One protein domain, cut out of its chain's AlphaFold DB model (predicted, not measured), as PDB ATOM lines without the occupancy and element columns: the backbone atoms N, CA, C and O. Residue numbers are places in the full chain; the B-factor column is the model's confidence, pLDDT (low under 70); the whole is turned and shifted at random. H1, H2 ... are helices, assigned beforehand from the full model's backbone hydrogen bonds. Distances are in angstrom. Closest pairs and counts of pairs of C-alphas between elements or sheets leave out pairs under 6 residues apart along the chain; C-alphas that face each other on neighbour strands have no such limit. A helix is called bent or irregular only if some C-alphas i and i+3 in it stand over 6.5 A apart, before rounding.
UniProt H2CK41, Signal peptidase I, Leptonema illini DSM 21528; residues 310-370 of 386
ATOM      1  N   GLN A 310     -17.680-129.558 -15.013       86.56
ATOM      2  CA  GLN A 310     -16.548-128.763 -15.489       86.56
ATOM      3  C   GLN A 310     -16.911-128.022 -16.781       86.56
ATOM      4  O   GLN A 310     -16.584-126.842 -16.917       86.56
ATOM      5  N   ILE A 311     -17.705-128.644 -17.664       87.25
ATOM      6  CA  ILE A 311     -18.337-127.955 -18.804       87.25
ATOM      7  C   ILE A 311     -19.153-126.746 -18.323       87.25
ATOM      8  O   ILE A 311     -18.976-125.641 -18.835       87.25
ATOM      9  N   CYS A 312     -20.026-126.916 -17.324       89.94
ATOM     10  CA  CYS A 312     -20.866-125.820 -16.844       89.94
ATOM     11  C   CYS A 312     -20.105-124.754 -16.046       89.94
ATOM     12  O   CYS A 312     -20.457-123.575 -16.135       89.94
ATOM     13  N   TYR A 313     -19.037-125.118 -15.331       88.75
ATOM     14  CA  TYR A 313     -18.111-124.139 -14.759       88.75
ATOM     15  C   TYR A 313     -17.425-123.306 -15.857       88.75
ATOM     16  O   TYR A 313     -17.477-122.073 -15.817       88.75
ATOM     17  N   ALA A 314     -16.865-123.953 -16.885       85.62
ATOM     18  CA  ALA A 314     -16.255-123.274 -18.026       85.62
ATOM     19  C   ALA A 314     -17.269-122.403 -18.792       85.62
ATOM     20  O   ALA A 314     -16.941-121.283 -19.188       85.62
ATOM     21  N   TYR A 315     -18.513-122.862 -18.953       86.94
ATOM     22  CA  TYR A 315     -19.595-122.083 -19.558       86.94
ATOM     23  C   TYR A 315     -19.848-120.790 -18.772       86.94
ATOM     24  O   TYR A 315     -19.839-119.700 -19.346       86.94
ATOM     25  N   MET A 316     -20.012-120.884 -17.449       87.75
ATOM     26  CA  MET A 316     -20.249-119.708 -16.608       87.75
ATOM     27  C   MET A 316     -19.050-118.754 -16.606       87.75
ATOM     28  O   MET A 316     -19.250-117.540 -16.649       87.75
ATOM     29  N   ARG A 317     -17.821-119.292 -16.620       85.31
ATOM     30  CA  ARG A 317     -16.567-118.526 -16.686       85.31
ATOM     31  C   ARG A 317     -16.426-117.707 -17.975       85.31
ATOM     32  O   ARG A 317     -15.882-116.609 -17.913       85.31
ATOM     33  N   ASN A 318     -16.906-118.214 -19.114       80.75
ATOM     34  CA  ASN A 318     -16.735-117.564 -20.422       80.75
ATOM     35  C   ASN A 318     -17.973-116.777 -20.901       80.75
ATOM     36  O   ASN A 318     -17.823-115.721 -21.510       80.75
ATOM     37  N   PHE A 319     -19.195-117.243 -20.611       82.25
ATOM     38  CA  PHE A 319     -20.436-116.667 -21.158       82.25
ATOM     39  C   PHE A 319     -21.376-116.051 -20.108       82.25
ATOM     40  O   PHE A 319     -22.265-115.274 -20.471       82.25
ATOM     41  N   GLY A 320     -21.195-116.374 -18.821       75.06
ATOM     42  CA  GLY A 320     -22.140-116.038 -17.747       75.06
ATOM     43  C   GLY A 320     -22.274-114.545 -17.419       75.06
ATOM     44  O   GLY A 320     -23.278-114.134 -16.839       75.06
ATOM     45  N   SER A 321     -21.300-113.720 -17.809       66.12
ATOM     46  CA  SER A 321     -21.292-112.264 -17.599       66.12
ATOM     47  C   SER A 321     -22.101-111.471 -18.636       66.12
ATOM     48  O   SER A 321     -22.379-110.293 -18.414       66.12
ATOM     49  N   PHE A 322     -22.500-112.091 -19.752       57.78
ATOM     50  CA  PHE A 322     -23.191-111.416 -20.852       57.78
ATOM     51  C   PHE A 322     -24.670-111.820 -20.919       57.78
ATOM     52  O   PHE A 322     -25.005-113.002 -21.035       57.78
ATOM     53  N   GLN A 323     -25.570-110.833 -20.912       57.38
ATOM     54  CA  GLN A 323     -27.026-111.013 -21.033       57.38
ATOM     55  C   GLN A 323     -27.570-110.466 -22.364       57.38
ATOM     56  O   GLN A 323     -28.530-109.702 -22.391       57.38
ATOM     57  N   ASP A 324     -26.966-110.875 -23.483       54.28
ATOM     58  CA  ASP A 324     -27.598-110.732 -24.802       54.28
ATOM     59  C   ASP A 324     -28.633-111.865 -25.002       54.28
ATOM     60  O   ASP A 324     -28.251-113.038 -24.881       54.28
ATOM     61  N   PRO A 325     -29.922-111.558 -25.260       55.44
ATOM     62  CA  PRO A 325     -30.979-112.553 -25.449       55.44
ATOM     63  C   PRO A 325     -31.083-113.115 -26.882       55.44
ATOM     64  O   PRO A 325     -31.955-113.944 -27.127       55.44
ATOM     65  N   GLY A 326     -30.272-112.647 -27.840       57.22
ATOM     66  CA  GLY A 326     -30.477-112.897 -29.272       57.22
ATOM     67  C   GLY A 326     -29.760-114.107 -29.884       57.22
ATOM     68  O   GLY A 326     -30.125-114.507 -30.989       57.22
ATOM     69  N   ALA A 327     -28.757-114.687 -29.217       57.16
ATOM     70  CA  ALA A 327     -27.898-115.727 -29.798       57.16
ATOM     71  C   ALA A 327     -27.672-116.924 -28.853       57.16
ATOM     72  O   ALA A 327     -27.448-116.702 -27.657       57.16
ATOM     73  N   PRO A 328     -27.658-118.173 -29.367       62.00
ATOM     74  CA  PRO A 328     -27.217-119.332 -28.599       62.00
ATOM     75  C   PRO A 328     -25.726-119.174 -28.278       62.00
ATOM     76  O   PRO A 328     -24.889-119.091 -29.176       62.00
ATOM     77  N   ARG A 329     -25.397-119.095 -26.988       75.81
ATOM     78  CA  ARG A 329     -24.025-118.970 -26.476       75.81
ATOM     79  C   ARG A 329     -23.715-120.173 -25.602       75.81
ATOM     80  O   ARG A 329     -24.597-120.659 -24.905       75.81
ATOM     81  N   GLY A 330     -22.482-120.654 -25.680       79.06
ATOM     82  CA  GLY A 330     -22.071-121.965 -25.185       79.06
ATOM     83  C   GLY A 330     -21.121-122.638 -26.173       79.06
ATOM     84  O   GLY A 330     -20.943-122.166 -27.296       79.06
ATOM     85  N   PHE A 331     -20.506-123.739 -25.759       81.69
ATOM     86  CA  PHE A 331     -19.594-124.523 -26.592       81.69
ATOM     87  C   PHE A 331     -20.376-125.393 -27.586       81.69
ATOM     88  O   PHE A 331     -21.465-125.871 -27.270       81.69
ATOM     89  N   ALA A 332     -19.827-125.636 -28.777       80.31
ATOM     90  CA  ALA A 332     -20.488-126.412 -29.832       80.31
ATOM     91  C   ALA A 332     -20.390-127.939 -29.603       80.31
ATOM     92  O   ALA A 332     -19.784-128.661 -30.393       80.31
ATOM     93  N   LEU A 333     -20.953-128.424 -28.491       80.00
ATOM     94  CA  LEU A 333     -20.950-129.843 -28.111       80.00
ATOM     95  C   LEU A 333     -22.056-130.604 -28.861       80.00
ATOM     96  O   LEU A 333     -23.191-130.135 -28.920       80.00
ATOM     97  N   GLU A 334     -21.752-131.797 -29.381       79.69
ATOM     98  CA  GLU A 334     -22.728-132.642 -30.098       79.69
ATOM     99  C   GLU A 334     -23.837-133.179 -29.172       79.69
ATOM    100  O   GLU A 334     -24.973-133.358 -29.605       79.69
ATOM    101  N   ASP A 335     -23.522-133.420 -27.895       82.38
ATOM    102  CA  ASP A 335     -24.389-134.105 -26.927       82.38
ATOM    103  C   ASP A 335     -24.868-133.217 -25.757       82.38
ATOM    104  O   ASP A 335     -25.523-133.715 -24.838       82.38
ATOM    105  N   PHE A 336     -24.526-131.924 -25.774       87.75
ATOM    106  CA  PHE A 336     -24.974-130.904 -24.814       87.75
ATOM    107  C   PHE A 336     -24.845-129.498 -25.432       87.75
ATOM    108  O   PHE A 336     -23.953-128.731 -25.056       87.75
ATOM    109  N   PRO A 337     -25.664-129.165 -26.443       87.94
ATOM    110  CA  PRO A 337     -25.486-127.963 -27.258       87.94
ATOM    111  C   PRO A 337     -25.693-126.657 -26.456       87.94
ATOM    112  O   PRO A 337     -26.173-126.693 -25.317       87.94
ATOM    113  N   PRO A 338     -25.328-125.484 -27.016       87.19
ATOM    114  CA  PRO A 338     -25.383-124.192 -26.324       87.19
ATOM    115  C   PRO A 338     -26.712-123.880 -25.619       87.19
ATOM    116  O   PRO A 338     -26.715-123.357 -24.509       87.19
ATOM    117  N   GLU A 339     -27.849-124.243 -26.213       88.31
ATOM    118  CA  GLU A 339     -29.180-124.058 -25.627       88.31
ATOM    119  C   GLU A 339     -29.444-124.938 -24.391       88.31
ATOM    120  O   GLU A 339     -30.194-124.536 -23.498       88.31
ATOM    121  N   GLU A 340     -28.806-126.107 -24.283       91.00
ATOM    122  CA  GLU A 340     -28.860-126.930 -23.072       91.00
ATOM    123  C   GLU A 340     -27.889-126.425 -22.003       91.00
ATOM    124  O   GLU A 340     -28.253-126.384 -20.826       91.00
ATOM    125  N   GLN A 341     -26.708-125.939 -22.397       89.81
ATOM    126  CA  GLN A 341     -25.794-125.244 -21.483       89.81
ATOM    127  C   GLN A 341     -26.462-124.006 -20.872       89.81
ATOM    128  O   GLN A 341     -26.506-123.868 -19.651       89.81
ATOM    129  N   GLN A 342     -27.082-123.151 -21.689       87.94
ATOM    130  CA  GLN A 342     -27.798-121.956 -21.229       87.94
ATOM    131  C   GLN A 342     -28.968-122.276 -20.281       87.94
ATOM    132  O   GLN A 342     -29.325-121.458 -19.432       87.94
ATOM    133  N   LYS A 343     -29.562-123.467 -20.412       90.56
ATOM    134  CA  LYS A 343     -30.684-123.954 -19.600       90.56
ATOM    135  C   LYS A 343     -30.245-124.627 -18.294       90.56
ATOM    136  O   LYS A 343     -30.977-124.544 -17.307       90.56
ATOM    137  N   TYR A 344     -29.093-125.304 -18.284       92.56
ATOM    138  CA  TYR A 344     -28.676-126.187 -17.187       92.56
ATOM    139  C   TYR A 344     -27.354-125.821 -16.494       92.56
ATOM    140  O   TYR A 344     -27.068-126.386 -15.438       92.56
ATOM    141  N   CYS A 345     -26.556-124.898 -17.027       91.88
ATOM    142  CA  CYS A 345     -25.367-124.362 -16.364       91.88
ATOM    143  C   CYS A 345     -25.721-123.095 -15.576       91.88
ATOM    144  O   CYS A 345     -26.441-122.228 -16.074       91.88
ATOM    145  N   THR A 346     -25.240-122.972 -14.336       91.50
ATOM    146  CA  THR A 346     -25.653-121.877 -13.436       91.50
ATOM    147  C   THR A 346     -24.516-121.356 -12.565       91.50
ATOM    148  O   THR A 346     -23.531-122.044 -12.334       91.50
ATOM    149  N   ASP A 347     -24.694-120.177 -11.965       89.94
ATOM    150  CA  ASP A 347     -23.764-119.627 -10.963       89.94
ATOM    151  C   ASP A 347     -23.538-120.555  -9.744       89.94
ATOM    152  O   ASP A 347     -22.529-120.446  -9.051       89.94
ATOM    153  N   LEU A 348     -24.426-121.526  -9.497       91.62
ATOM    154  CA  LEU A 348     -24.180-122.560  -8.488       91.62
ATOM    155  C   LEU A 348     -22.987-123.459  -8.876       91.62
ATOM    156  O   LEU A 348     -22.245-123.882  -7.994       91.62
ATOM    157  N   ASP A 349     -22.760-123.709 -10.172       91.62
ATOM    158  CA  ASP A 349     -21.592-124.448 -10.669       91.62
ATOM    159  C   ASP A 349     -20.296-123.649 -10.451       91.62
ATOM    160  O   ASP A 349     -19.313-124.203  -9.958       91.62
ATOM    161  N   SER A 350     -20.321-122.330 -10.685       89.38
ATOM    162  CA  SER A 350     -19.216-121.421 -10.332       89.38
ATOM    163  C   SER A 350     -18.879-121.485  -8.841       89.38
ATOM    164  O   SER A 350     -17.716-121.631  -8.465       89.38
ATOM    165  N   ARG A 351     -19.894-121.409  -7.970       89.62
ATOM    166  CA  ARG A 351     -19.709-121.491  -6.511       89.62
ATOM    167  C   ARG A 351     -19.141-122.840  -6.085       89.62
ATOM    168  O   ARG A 351     -18.272-122.874  -5.217       89.62
ATOM    169  N   ALA A 352     -19.596-123.931  -6.700       89.50
ATOM    170  CA  ALA A 352     -19.103-125.274  -6.425       89.50
ATOM    171  C   ALA A 352     -17.631-125.450  -6.820       89.50
ATOM    172  O   ALA A 352     -16.841-125.904  -5.992       89.50
ATOM    173  N   ALA A 353     -17.245-125.021  -8.026       86.94
ATOM    174  CA  ALA A 353     -15.854-125.044  -8.479       86.94
ATOM    175  C   ALA A 353     -14.936-124.195  -7.575       86.94
ATOM    176  O   ALA A 353     -13.827-124.609  -7.248       86.94
ATOM    177  N   MET A 354     -15.429-123.050  -7.088       87.62
ATOM    178  CA  MET A 354     -14.729-122.194  -6.118       87.62
ATOM    179  C   MET A 354     -14.815-122.677  -4.653       87.62
ATOM    180  O   MET A 354     -14.388-121.954  -3.754       87.62
ATOM    181  N   GLY A 355     -15.399-123.848  -4.363       88.56
ATOM    182  CA  GLY A 355     -15.519-124.378  -2.994       88.56
ATOM    183  C   GLY A 355     -16.406-123.550  -2.047       88.56
ATOM    184  O   GLY A 355     -16.291-123.671  -0.830       88.56
ATOM    185  N   SER A 356     -17.286-122.708  -2.595       90.69
ATOM    186  CA  SER A 356     -18.179-121.778  -1.875       90.69
ATOM    187  C   SER A 356     -19.666-122.168  -1.955       90.69
ATOM    188  O   SER A 356     -20.552-121.392  -1.591       90.69
ATOM    189  N   GLU A 357     -19.958-123.381  -2.429       91.94
ATOM    190  CA  GLU A 357     -21.309-123.942  -2.484       91.94
ATOM    191  C   GLU A 357     -21.868-124.228  -1.075       91.94
ATOM    192  O   GLU A 357     -21.247-124.898  -0.251       91.94
ATOM    193  N   THR A 358     -23.076-123.731  -0.793       94.56
ATOM    194  CA  THR A 358     -23.812-124.065   0.435       94.56
ATOM    195  C   THR A 358     -24.516-125.416   0.292       94.56
ATOM    196  O   THR A 358     -24.822-125.849  -0.815       94.56
ATOM    197  N   ILE A 359     -24.891-126.053   1.408       93.69
ATOM    198  CA  ILE A 359     -25.682-127.303   1.392       93.69
ATOM    199  C   ILE A 359     -26.996-127.124   0.603       93.69
ATOM    200  O   ILE A 359     -27.390-128.001  -0.162       93.69
ATOM    201  N   SER A 360     -27.657-125.968   0.738       94.56
ATOM    202  CA  SER A 360     -28.845-125.626  -0.055       94.56
ATOM    203  C   SER A 360     -28.529-125.439  -1.543       94.56
ATOM    204  O   SER A 360     -29.299-125.908  -2.379       94.56
ATOM    205  N   GLY A 361     -27.391-124.820  -1.873       92.94
ATOM    206  CA  GLY A 361     -26.866-124.725  -3.236       92.94
ATOM    207  C   GLY A 361     -26.662-126.106  -3.851       92.94
ATOM    208  O   GLY A 361     -27.266-126.387  -4.877       92.94
ATOM    209  N   TYR A 362     -25.949-126.999  -3.159       93.44
ATOM    210  CA  TYR A 362     -25.686-128.369  -3.609       93.44
ATOM    211  C   TYR A 362     -26.966-129.156  -3.905       93.44
ATOM    212  O   TYR A 362     -27.050-129.835  -4.931       93.44
ATOM    213  N   VAL A 363     -27.980-129.060  -3.038       95.69
ATOM    214  CA  VAL A 363     -29.269-129.744  -3.241       95.69
ATOM    215  C   VAL A 363     -30.017-129.165  -4.445       95.69
ATOM    216  O   VAL A 363     -30.486-129.931  -5.286       95.69
ATOM    217  N   ILE A 364     -30.091-127.836  -4.577       94.50
ATOM    218  CA  ILE A 364     -30.760-127.176  -5.711       94.50
ATOM    219  C   ILE A 364     -30.028-127.488  -7.025       94.50
ATOM    220  O   ILE A 364     -30.653-127.941  -7.984       94.50
ATOM    221  N   ARG A 365     -28.701-127.314  -7.051       94.19
ATOM    222  CA  ARG A 365     -27.826-127.616  -8.190       94.19
ATOM    223  C   ARG A 365     -27.964-129.075  -8.601       94.19
ATOM    224  O   ARG A 365     -28.181-129.362  -9.772       94.19
ATOM    225  N   THR A 366     -27.924-130.004  -7.648       94.19
ATOM    226  CA  THR A 366     -28.023-131.437  -7.949       94.19
ATOM    227  C   THR A 366     -29.395-131.833  -8.496       94.19
ATOM    228  O   THR A 366     -29.447-132.485  -9.536       94.19
ATOM    229  N   LEU A 367     -30.495-131.417  -7.859       95.31
ATOM    230  CA  LEU A 367     -31.845-131.838  -8.256       95.31
ATOM    231  C   LEU A 367     -32.344-131.178  -9.550       95.31
ATOM    232  O   LEU A 367     -32.969-131.855 -10.364       95.31
ATOM    233  N   PHE A 368     -32.089-129.881  -9.745       94.75
ATOM    234  CA  PHE A 368     -32.697-129.108 -10.837       94.75
ATOM    235  C   PHE A 368     -31.763-128.835 -12.023       94.75
ATOM    236  O   PHE A 368     -32.255-128.460 -13.086       94.75
ATOM    237  N   TYR A 369     -30.449-129.047 -11.873       93.44
ATOM    238  CA  TYR A 369     -29.463-128.682 -12.897       93.44
ATOM    239  C   TYR A 369     -28.511-129.833 -13.274       93.44
ATOM    240  O   TYR A 369     -28.394-130.141 -14.456       93.44
ATOM    241  N   ARG A 370     -27.908-130.543 -12.307       93.56
ATOM    242  CA  ARG A 370     -26.970-131.658 -12.571       93.56
ATOM    243  C   ARG A 370     -27.681-132.936 -13.010       93.56
ATOM    244  O   ARG A 370     -27.357-133.467 -14.063       93.56
TER     245      ARG A 370
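What this domain is: This is residues 310 to 370 of the 386 residues of the protein "Signal peptidase I" of Leptonema illini DSM 21528 (UniProt H2CK41). Four short helices meet at steep angles, with H4 packed crosswise on H3 toward one end of the longest axis, H1 packed on H3's other side, and H2 toward the other end. A long loop joins H1 to H2 there, and its residues 321 to 326 stick out. The printed part has 61 residues with four named helices, H1 to H4 in chain order, and no named strand; its class is all helix. It is compact, with a radius of gyration of the C-alphas of 11.6 A and spans of 33 by 23 by 18 A.

How they stand to each other: Begin with the longest helix, H4, residues 359 to 370, which is only just irregular, C-alphas 367 and 370 being 6.51 A apart. With residues 361 to 365 alone it touches H3, residues 347 to 353; the closest C-alphas, of Leu 348 and Arg 365, are 6.2 A apart, and the tilt of 71 degrees is only just about perpendicular. H3 touches H1, residues 310 to 319, closest at the C-alphas of Tyr 313 and Ser 350, 5.3 A, at a steep tilt of 53 degrees, opposite ways. H1 only just touches H2, residues 338 to 344, with 3 pairs of C-alphas within 8 A. H2 and H4 are close but not clearly touching, and H1 and H4 are apart. Each O i to N i+4 pair is within hydrogen-bond range in H1, H2 and H3, and 7 of 8 in H4.

Where its parts are: Find C-alpha 310 at (-16.548, -128.763, -15.489); from there H1 runs 13.9 A to Phe 319. H2 and H3 are 9.9 A each. H4 runs 14.7 A to C-alpha 370 at (-26.970, -131.658, -12.571).

The domain as a whole: The C-alphas farthest apart, of Gly 326 and Ile 359, are 34.2 A apart. The printed part has no cut; H1 to H2 is a long link of 18 residues, while the other two are tight. Look for pLDDT under 70 at residues 321 to 328.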